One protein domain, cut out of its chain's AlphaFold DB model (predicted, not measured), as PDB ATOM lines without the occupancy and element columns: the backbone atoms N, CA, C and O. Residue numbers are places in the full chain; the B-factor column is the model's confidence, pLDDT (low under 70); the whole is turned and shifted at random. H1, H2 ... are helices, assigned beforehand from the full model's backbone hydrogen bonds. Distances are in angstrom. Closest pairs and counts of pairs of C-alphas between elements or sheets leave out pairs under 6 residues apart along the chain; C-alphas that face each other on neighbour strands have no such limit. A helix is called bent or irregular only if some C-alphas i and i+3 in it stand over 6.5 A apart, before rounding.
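This is residues 26 to 49 and 121 to 170 of the 187 residues of the protein "Hypothetical protein" of Grammatophora oceanica (UniProt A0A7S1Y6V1). Helix H3 lies in the middle of a flat, loosely built chain of four helices: H1 packs on one side of its later residues, and H4 turns away from that same end so that H3 and H4 make a V. Short H2 sits near the opposite end of H3, and residues 158 to 170 of H4 stick out as an arm. The printed part has 74 residues with four named helices, H1, H2, H3 and H4 in that order, and no named strand; its class is all helix. The whole is loose, with a radius of gyration of the C-alphas of 15.2 A, and the C-alphas span 44 by 38 by 14 A.

The printed part begins at Leu 26, and H1 covers residues 31 to 42, 16.1 A from first to last C-alpha, with C-alpha 31 at (205.665, 123.989, 146.345). Residues 43 to 49 follow, before the cut. H2, residues 122 to 128, is 9.2 A long; it is neither bent nor irregular, but only just: C-alphas 125 and 128 are 6.0 A apart. H3, residues 133 to 149, is 24.8 A long and begins with C-alpha 133 at (219.514, 108.596, 162.406). H4, residues 153 to 170, is 26.0 A long and ends with C-alpha 170 at (241.681, 115.862, 146.699).

H1 and H3 touch, with residues 143 to 148 alone on the side of H3; their closest C-alphas, those of Leu 35 and Thr 147, are 6.7 A apart. They run opposite ways at a steep tilt of 36 degrees, only just more than shallow. H2 and H3 are close but not clearly touching, and their closest C-alphas, those of Thr 125 and Pro 133, are 6.7 A apart. They run opposite ways at a steep tilt of 55 degrees. H3 touches H4 with residues 142 to 146 alone, and H4 touches H3 with residues 153 to 157 alone; the closest C-alphas, those of Ala 146 and Pro 153, are 5.6 A apart. These two run opposite ways at a steep tilt of 63 degrees. H1 and H4 are apart, as are H2 and H4, and H1 and H2. In H1, H2 and H4 every O i to N i+4 pair is within hydrogen-bond range; in H3, 12 of 13 are.

The two C-alphas farthest apart, those of Leu 26 and Gln 128, are 45.0 A apart. Residues 50 to 120 are not printed, and C-alphas 49 and 121 are 17.5 A apart across this cut, which lies in the link from H1 to H2. The links from H2 to H3 and from H3 to H4 are tight. Residues 158 to 170, which belong to H4, stand free. The mean pLDDT of the printed part is 81.2, and residues 158 to 169 are under 70.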
ATOM      1  N   LEU A  26     207.094 128.631 136.261       72.81
ATOM      2  CA  LEU A  26     207.217 127.856 137.493       72.81
ATOM      3  C   LEU A  26     206.410 128.553 138.597       72.81
ATOM      4  O   LEU A  26     206.832 129.560 139.166       72.81
ATOM      5  N   ASP A  27     205.236 128.007 138.915       84.56
ATOM      6  CA  ASP A  27     204.404 128.496 140.014       84.56
ATOM      7  C   ASP A  27     204.991 128.079 141.376       84.56
ATOM      8  O   ASP A  27     204.723 127.003 141.908       84.56
ATOM      9  N   PHE A  28     205.767 128.962 142.002       86.62
ATOM     10  CA  PHE A  28     206.335 128.708 143.333       86.62
ATOM     11  C   PHE A  28     205.278 128.562 144.443       86.62
ATOM     12  O   PHE A  28     205.602 128.122 145.549       86.62
ATOM     13  N   THR A  29     204.011 128.913 144.192       87.25
ATOM     14  CA  THR A  29     202.937 128.794 145.188       87.25
ATOM     15  C   THR A  29     202.437 127.362 145.367       87.25
ATOM     16  O   THR A  29     201.785 127.073 146.377       87.25
ATOM     17  N   VAL A  30     202.764 126.442 144.448       89.31
ATOM     18  CA  VAL A  30     202.391 125.024 144.576       89.31
ATOM     19  C   VAL A  30     203.365 124.213 145.427       89.31
ATOM     20  O   VAL A  30     202.958 123.185 145.971       89.31
ATOM     21  N   ILE A  31     204.599 124.696 145.614       88.50
ATOM     22  CA  ILE A  31     205.665 123.989 146.345       88.50
ATOM     23  C   ILE A  31     205.215 123.536 147.743       88.50
ATOM     24  O   ILE A  31     205.419 122.366 148.062       88.50
ATOM     25  N   PRO A  32     204.548 124.369 148.575       88.12
ATOM     26  CA  PRO A  32     204.089 123.918 149.889       88.12
ATOM     27  C   PRO A  32     203.123 122.728 149.813       88.12
ATOM     28  O   PRO A  32     203.266 121.775 150.566       88.12
ATOM     29  N   LYS A  33     202.184 122.737 148.858       87.75
ATOM     30  CA  LYS A  33     201.207 121.646 148.690       87.75
ATOM     31  C   LYS A  33     201.860 120.358 148.192       87.75
ATOM     32  O   LYS A  33     201.438 119.265 148.569       87.75
ATOM     33  N   GLN A  34     202.854 120.488 147.315       88.19
ATOM     34  CA  GLN A  34     203.635 119.358 146.821       88.19
ATOM     35  C   GLN A  34     204.446 118.729 147.955       88.19
ATOM     36  O   GLN A  34     204.385 117.515 148.127       88.19
ATOM     37  N   LEU A  35     205.117 119.548 148.770       87.62
ATOM     38  CA  LEU A  35     205.842 119.083 149.953       87.62
ATOM     39  C   LEU A  35     204.916 118.384 150.951       87.62
ATOM     40  O   LEU A  35     205.228 117.271 151.354       87.62
ATOM     41  N   ASP A  36     203.758 118.966 151.276       87.44
ATOM     42  CA  ASP A  36     202.786 118.343 152.187       87.44
ATOM     43  C   ASP A  36     202.335 116.957 151.683       87.44
ATOM     44  O   ASP A  36     202.281 115.996 152.448       87.44
ATOM     45  N   SER A  37     202.064 116.829 150.380       87.56
ATOM     46  CA  SER A  37     201.651 115.553 149.773       87.56
ATOM     47  C   SER A  37     202.770 114.507 149.797       87.56
ATOM     48  O   SER A  37     202.513 113.320 149.994       87.56
ATOM     49  N   LEU A  38     204.017 114.940 149.594       84.62
ATOM     50  CA  LEU A  38     205.191 114.070 149.636       84.62
ATOM     51  C   LEU A  38     205.535 113.636 151.059       84.62
ATOM     52  O   LEU A  38     205.920 112.484 151.257       84.62
ATOM     53  N   PHE A  39     205.368 114.515 152.046       87.19
ATOM     54  CA  PHE A  39     205.552 114.165 153.451       87.19
ATOM     55  C   PHE A  39     204.535 113.113 153.884       87.19
ATOM     56  O   PHE A  39     204.939 112.099 154.434       87.19
ATOM     57  N   GLU A  40     203.258 113.252 153.525       86.19
ATOM     58  CA  GLU A  40     202.253 112.220 153.827       86.19
ATOM     59  C   GLU A  40     202.600 110.855 153.197       86.19
ATOM     60  O   GLU A  40     202.341 109.803 153.779       86.19
ATOM     61  N   ALA A  41     203.211 110.852 152.007       85.56
ATOM     62  CA  ALA A  41     203.568 109.625 151.296       85.56
ATOM     63  C   ALA A  41     204.850 108.946 151.815       85.56
ATOM     64  O   ALA A  41     204.945 107.717 151.776       85.56
ATOM     65  N   HIS A  42     205.843 109.721 152.265       81.12
ATOM     66  CA  HIS A  42     207.194 109.226 152.567       81.12
ATOM     67  C   HIS A  42     207.612 109.361 154.041       81.12
ATOM     68  O   HIS A  42     208.514 108.645 154.482       81.12
ATOM     69  N   ASP A  43     206.956 110.211 154.833       79.25
ATOM     70  CA  ASP A  43     207.266 110.408 156.250       79.25
ATOM     71  C   ASP A  43     206.547 109.389 157.143       79.25
ATOM     72  O   ASP A  43     205.558 109.663 157.820       79.25
ATOM     73  N   THR A  44     207.092 108.176 157.186       74.44
ATOM     74  CA  THR A  44     206.581 107.103 158.059       74.44
ATOM     75  C   THR A  44     206.697 107.404 159.559       74.44
ATOM     76  O   THR A  44     206.080 106.708 160.366       74.44
ATOM     77  N   GLY A  45     207.495 108.405 159.951       71.88
ATOM     78  CA  GLY A  45     207.794 108.733 161.344       71.88
ATOM     79  C   GLY A  45     207.228 110.066 161.821       71.88
ATOM     80  O   GLY A  45     207.592 110.472 162.923       71.88
ATOM     81  N   ASN A  46     206.420 110.760 161.006       77.88
ATOM     82  CA  ASN A  46     205.954 112.133 161.255       77.88
ATOM     83  C   ASN A  46     207.082 113.029 161.810       77.88
ATOM     84  O   ASN A  46     206.930 113.733 162.810       77.88
ATOM     85  N   SER A  47     208.273 112.891 161.231       83.50
ATOM     86  CA  SER A  47     209.498 113.561 161.657       83.50
ATOM     87  C   SER A  47     209.643 114.923 160.974       83.50
ATOM     88  O   SER A  47     210.317 115.811 161.491       83.50
ATOM     89  N   ILE A  48     208.977 115.148 159.845       87.69
ATOM     90  CA  ILE A  48     209.138 116.335 159.009       87.69
ATOM     91  C   ILE A  48     208.036 117.355 159.314       87.69
ATOM     92  O   ILE A  48     206.851 117.040 159.319       87.69
ATOM     93  N   HIS A  49     208.423 118.605 159.572       84.00
ATOM     94  CA  HIS A  49     207.494 119.676 159.936       84.00
ATOM     95  C   HIS A  49     207.811 120.973 159.189       84.00
ATOM     96  O   HIS A  49     208.973 121.354 159.058       84.00
ATOM     97  N   ASP A 121     215.002 109.447 170.887       87.12
ATOM     98  CA  ASP A 121     216.284 109.850 171.464       87.12
ATOM     99  C   ASP A 121     217.455 109.060 170.870       87.12
ATOM    100  O   ASP A 121     217.324 107.889 170.504       87.12
ATOM    101  N   VAL A 122     218.647 109.665 170.886       85.69
ATOM    102  CA  VAL A 122     219.896 109.042 170.409       85.69
ATOM    103  C   VAL A 122     220.134 107.671 171.050       85.69
ATOM    104  O   VAL A 122     220.557 106.740 170.370       85.69
ATOM    105  N   MET A 123     219.821 107.522 172.343       88.50
ATOM    106  CA  MET A 123     219.969 106.247 173.051       88.50
ATOM    107  C   MET A 123     219.064 105.157 172.462       88.50
ATOM    108  O   MET A 123     219.487 104.014 172.318       88.50
ATOM    109  N   ASN A 124     217.832 105.497 172.093       87.31
ATOM    110  CA  ASN A 124     216.900 104.527 171.531       87.31
ATOM    111  C   ASN A 124     217.273 104.211 170.075       87.31
ATOM    112  O   ASN A 124     217.383 103.047 169.712       87.31
ATOM    113  N   THR A 125     217.579 105.226 169.269       85.44
ATOM    114  CA  THR A 125     217.866 105.049 167.838       85.44
ATOM    115  C   THR A 125     219.195 104.334 167.578       85.44
ATOM    116  O   THR A 125     219.242 103.367 166.823       85.44
ATOM    117  N   VAL A 126     220.280 104.768 168.228       87.88
ATOM    118  CA  VAL A 126     221.628 104.245 167.946       87.88
ATOM    119  C   VAL A 126     221.927 102.983 168.748       87.88
ATOM    120  O   VAL A 126     222.596 102.090 168.244       87.88
ATOM    121  N   ILE A 127     221.453 102.890 169.997       87.94
ATOM    122  CA  ILE A 127     221.828 101.774 170.882       87.94
ATOM    123  C   ILE A 127     220.783 100.660 170.878       87.94
ATOM    124  O   ILE A 127     221.163  99.494 170.813       87.94
ATOM    125  N   GLN A 128     219.488 100.983 170.966       89.50
ATOM    126  CA  GLN A 128     218.445  99.946 171.006       89.50
ATOM    127  C   GLN A 128     218.094  99.442 169.607       89.50
ATOM    128  O   GLN A 128     218.094  98.234 169.381       89.50
ATOM    129  N   ASP A 129     217.828 100.360 168.679       85.69
ATOM    130  CA  ASP A 129     217.420 100.011 167.318       85.69
ATOM    131  C   ASP A 129     218.622  99.774 166.389       85.69
ATOM    132  O   ASP A 129     218.469  99.148 165.343       85.69
ATOM    133  N   ASN A 130     219.821 100.237 166.775       88.94
ATOM    134  CA  ASN A 130     221.043 100.170 165.966       88.94
ATOM    135  C   ASN A 130     220.835 100.714 164.538       88.94
ATOM    136  O   ASN A 130     221.303 100.140 163.554       88.94
ATOM    137  N   VAL A 131     220.104 101.823 164.437       85.25
ATOM    138  CA  VAL A 131     219.834 102.536 163.187       85.25
ATOM    139  C   VAL A 131     220.616 103.841 163.184       85.25
ATOM    140  O   VAL A 131     220.715 104.528 164.203       85.25
ATOM    141  N   ASN A 132     221.160 104.209 162.026       84.44
ATOM    142  CA  ASN A 132     221.785 105.508 161.845       84.44
ATOM    143  C   ASN A 132     220.698 106.586 161.642       84.44
ATOM    144  O   ASN A 132     220.017 106.569 160.617       84.44
ATOM    145  N   PRO A 133     220.522 107.548 162.568       82.31
ATOM    146  CA  PRO A 133     219.514 108.596 162.406       82.31
ATOM    147  C   PRO A 133     219.800 109.516 161.210       82.31
ATOM    148  O   PRO A 133     218.881 110.162 160.713       82.31
ATOM    149  N   ILE A 134     221.051 109.576 160.742       86.19
ATOM    150  CA  ILE A 134     221.441 110.428 159.616       86.19
ATOM    151  C   ILE A 134     220.779 109.982 158.312       86.19
ATOM    152  O   ILE A 134     220.395 110.841 157.531       86.19
ATOM    153  N   GLU A 135     220.545 108.684 158.111       83.00
ATOM    154  CA  GLU A 135     219.920 108.177 156.879       83.00
ATOM    155  C   GLU A 135     218.522 108.785 156.668       83.00
ATOM    156  O   GLU A 135     218.204 109.271 155.586       83.00
ATOM    157  N   LYS A 136     217.724 108.902 157.739       83.38
ATOM    158  CA  LYS A 136     216.398 109.544 157.685       83.38
ATOM    159  C   LYS A 136     216.465 111.042 157.377       83.38
ATOM    160  O   LYS A 136     215.572 111.600 156.733       83.38
ATOM    161  N   LEU A 137     217.506 111.711 157.873       87.56
ATOM    162  CA  LEU A 137     217.737 113.126 157.598       87.56
ATOM    163  C   LEU A 137     218.145 113.335 156.135       87.56
ATOM    164  O   LEU A 137     217.674 114.277 155.502       87.56
ATOM    165  N   GLU A 138     218.989 112.456 155.596       87.81
ATOM    166  CA  GLU A 138     219.413 112.485 154.196       87.81
ATOM    167  C   GLU A 138     218.230 112.252 153.255       87.81
ATOM    168  O   GLU A 138     218.035 113.039 152.330       87.81
ATOM    169  N   GLU A 139     217.379 111.263 153.541       84.94
ATOM    170  CA  GLU A 139     216.131 111.031 152.801       84.94
ATOM    171  C   GLU A 139     215.245 112.284 152.784       84.94
ATOM    172  O   GLU A 139     214.792 112.719 151.725       84.94
ATOM    173  N   THR A 140     215.062 112.920 153.947       87.81
ATOM    174  CA  THR A 140     214.299 114.174 154.061       87.81
ATOM    175  C   THR A 140     214.930 115.296 153.235       87.81
ATOM    176  O   THR A 140     214.230 116.016 152.523       87.81
ATOM    177  N   SER A 141     216.253 115.456 153.307       88.19
ATOM    178  CA  SER A 141     216.973 116.497 152.569       88.19
ATOM    179  C   SER A 141     216.852 116.307 151.060       88.19
ATOM    180  O   SER A 141     216.651 117.283 150.340       88.19
ATOM    181  N   VAL A 142     216.965 115.067 150.578       88.88
ATOM    182  CA  VAL A 142     216.825 114.744 149.154       88.88
ATOM    183  C   VAL A 142     215.392 114.983 148.692       88.88
ATOM    184  O   VAL A 142     215.196 115.577 147.638       88.88
ATOM    185  N   LEU A 143     214.391 114.600 149.489       87.56
ATOM    186  CA  LEU A 143     212.980 114.821 149.168       87.56
ATOM    187  C   LEU A 143     212.654 116.316 149.023       87.56
ATOM    188  O   LEU A 143     212.029 116.732 148.045       87.56
ATOM    189  N   VAL A 144     213.116 117.139 149.968       88.75
ATOM    190  CA  VAL A 144     212.923 118.596 149.917       88.75
ATOM    191  C   VAL A 144     213.667 119.198 148.724       88.75
ATOM    192  O   VAL A 144     213.088 119.996 147.989       88.75
ATOM    193  N   ALA A 145     214.920 118.797 148.492       87.19
ATOM    194  CA  ALA A 145     215.708 119.282 147.363       87.19
ATOM    195  C   ALA A 145     215.066 118.922 146.015       87.19
ATOM    196  O   ALA A 145     214.935 119.802 145.166       87.19
ATOM    197  N   ALA A 146     214.596 117.683 145.844       87.00
ATOM    198  CA  ALA A 146     213.893 117.220 144.644       87.00
ATOM    199  C   ALA A 146     212.633 118.047 144.377       87.00
ATOM    200  O   ALA A 146     212.397 118.496 143.260       87.00
ATOM    201  N   THR A 147     211.863 118.342 145.424       87.00
ATOM    202  CA  THR A 147     210.624 119.121 145.283       87.00
ATOM    203  C   THR A 147     210.888 120.581 144.916       87.00
ATOM    204  O   THR A 147     210.138 121.167 144.143       87.00
ATOM    205  N   VAL A 148     211.950 121.188 145.458       86.38
ATOM    206  CA  VAL A 148     212.285 122.598 145.195       86.38
ATOM    207  C   VAL A 148     212.958 122.784 143.833       86.38
ATOM    208  O   VAL A 148     212.726 123.795 143.176       86.38
ATOM    209  N   THR A 149     213.798 121.837 143.414       83.25
ATOM    210  CA  THR A 149     214.540 121.911 142.141       83.25
ATOM    211  C   THR A 149     213.759 121.345 140.958       83.25
ATOM    212  O   THR A 149     214.060 121.687 139.819       83.25
ATOM    213  N   GLY A 150     212.750 120.504 141.211       81.44
ATOM    214  CA  GLY A 150     212.026 119.771 140.171       81.44
ATOM    215  C   GLY A 150     212.831 118.621 139.554       81.44
ATOM    216  O   GLY A 150     212.368 118.009 138.594       81.44
ATOM    217  N   GLU A 151     214.021 118.324 140.085       82.06
ATOM    218  CA  GLU A 151     214.880 117.224 139.642       82.06
ATOM    219  C   GLU A 151     214.529 115.921 140.365       82.06
ATOM    220  O   GLU A 151     214.025 115.918 141.495       82.06
ATOM    221  N   SER A 152     214.818 114.779 139.736       81.50
ATOM    222  CA  SER A 152     214.592 113.492 140.389       81.50
ATOM    223  C   SER A 152     215.602 113.255 141.528       81.50
ATOM    224  O   SER A 152     216.764 113.668 141.438       81.50
ATOM    225  N   PRO A 153     215.224 112.529 142.600       79.31
ATOM    226  CA  PRO A 153     216.147 112.167 143.683       79.31
ATOM    227  C   PRO A 153     217.438 111.484 143.203       79.31
ATOM    228  O   PRO A 153     218.510 111.648 143.793       79.31
ATOM    229  N   GLN A 154     217.355 110.707 142.120       78.44
ATOM    230  CA  GLN A 154     218.490 110.002 141.532       78.44
ATOM    231  C   GLN A 154     219.493 110.969 140.889       78.44
ATOM    232  O   GLN A 154     220.696 110.761 141.002       78.44
ATOM    233  N   GLU A 155     219.026 112.037 140.250       76.19
ATOM    234  CA  GLU A 155     219.900 113.034 139.618       76.19
ATOM    235  C   GLU A 155     220.637 113.873 140.671       76.19
ATOM    236  O   GLU A 155     221.858 114.041 140.592       76.19
ATOM    237  N   LEU A 156     219.930 114.283 141.729       75.62
ATOM    238  CA  LEU A 156     220.499 115.056 142.839       75.62
ATOM    239  C   LEU A 156     221.570 114.285 143.623       75.62
ATOM    240  O   LEU A 156     222.577 114.851 144.058       75.62
ATOM    241  N   THR A 157     221.381 112.976 143.794       75.00
ATOM    242  CA  THR A 157     222.328 112.128 144.535       75.00
ATOM    243  C   THR A 157     223.594 111.814 143.737       75.00
ATOM    244  O   THR A 157     224.669 111.714 144.331       75.00
ATOM    245  N   VAL A 158     223.519 111.729 142.403       67.81
ATOM    246  CA  VAL A 158     224.698 111.515 141.542       67.81
ATOM    247  C   VAL A 158     225.649 112.712 141.598       67.81
ATOM    248  O   VAL A 158     226.856 112.517 141.760       67.81
ATOM    249  N   GLY A 159     225.124 113.940 141.541       62.22
ATOM    250  CA  GLY A 159     225.934 115.156 141.670       62.22
ATOM    251  C   GLY A 159     226.605 115.274 143.042       62.22
ATOM    252  O   GLY A 159     227.804 115.546 143.131       62.22
ATOM    253  N   ALA A 160     225.868 114.985 144.120       62.59
ATOM    254  CA  ALA A 160     226.419 114.978 145.474       62.59
ATOM    255  C   ALA A 160     227.509 113.906 145.646       62.59
ATOM    256  O   ALA A 160     228.579 114.185 146.190       62.59
ATOM    257  N   HIS A 161     227.281 112.691 145.136       62.62
ATOM    258  CA  HIS A 161     228.258 111.607 145.217       62.62
ATOM    259  C   HIS A 161     229.550 111.935 144.457       62.62
ATOM    260  O   HIS A 161     230.639 111.677 144.972       62.62
ATOM    261  N   GLN A 162     229.449 112.555 143.277       61.34
ATOM    262  CA  GLN A 162     230.610 113.018 142.511       61.34
ATOM    263  C   GLN A 162     231.414 114.078 143.276       61.34
ATOM    264  O   GLN A 162     232.629 113.943 143.390       61.34
ATOM    265  N   GLN A 163     230.759 115.064 143.894       62.88
ATOM    266  CA  GLN A 163     231.442 116.088 144.698       62.88
ATOM    267  C   GLN A 163     232.152 115.503 145.926       62.88
ATOM    268  O   GLN A 163     233.279 115.894 146.232       62.88
ATOM    269  N   TYR A 164     231.534 114.541 146.620       65.06
ATOM    270  CA  TYR A 164     232.190 113.828 147.719       65.06
ATOM    271  C   TYR A 164     233.390 113.012 147.232       65.06
ATOM    272  O   TYR A 164     234.440 113.031 147.874       65.06
ATOM    273  N   GLN A 165     233.277 112.324 146.093       60.38
ATOM    274  CA  GLN A 165     234.399 111.597 145.494       60.38
ATOM    275  C   GLN A 165     235.540 112.534 145.086       60.38
ATOM    276  O   GLN A 165     236.700 112.223 145.348       60.38
ATOM    277  N   GLU A 166     235.237 113.700 144.516       67.56
ATOM    278  CA  GLU A 166     236.228 114.720 144.163       67.56
ATOM    279  C   GLU A 166     236.924 115.283 145.409       67.56
ATOM    280  O   GLU A 166     238.155 115.334 145.453       67.56
ATOM    281  N   GLN A 167     236.175 115.610 146.466       69.12
ATOM    282  CA  GLN A 167     236.734 116.076 147.739       69.12
ATOM    283  C   GLN A 167     237.605 115.010 148.417       69.12
ATOM    284  O   GLN A 167     238.699 115.321 148.889       69.12
ATOM    285  N   LEU A 168     237.171 113.746 148.420       64.19
ATOM    286  CA  LEU A 168     237.953 112.622 148.945       64.19
ATOM    287  C   LEU A 168     239.212 112.372 148.108       64.19
ATOM    288  O   LEU A 168     240.279 112.125 148.669       64.19
ATOM    289  N   SER A 169     239.122 112.488 146.782       69.12
ATOM    290  CA  SER A 169     240.275 112.365 145.885       69.12
ATOM    291  C   SER A 169     241.290 113.496 146.089       69.12
ATOM    292  O   SER A 169     242.491 113.242 146.081       69.12
ATOM    293  N   GLY A 170     240.828 114.721 146.365       71.94
ATOM    294  CA  GLY A 170     241.681 115.862 146.699       71.94
ATOM    295  C   GLY A 170     242.338 115.737 148.076       71.94
ATOM    296  O   GLY A 170     243.493 116.123 148.242       71.94
TER     297      GLY A 170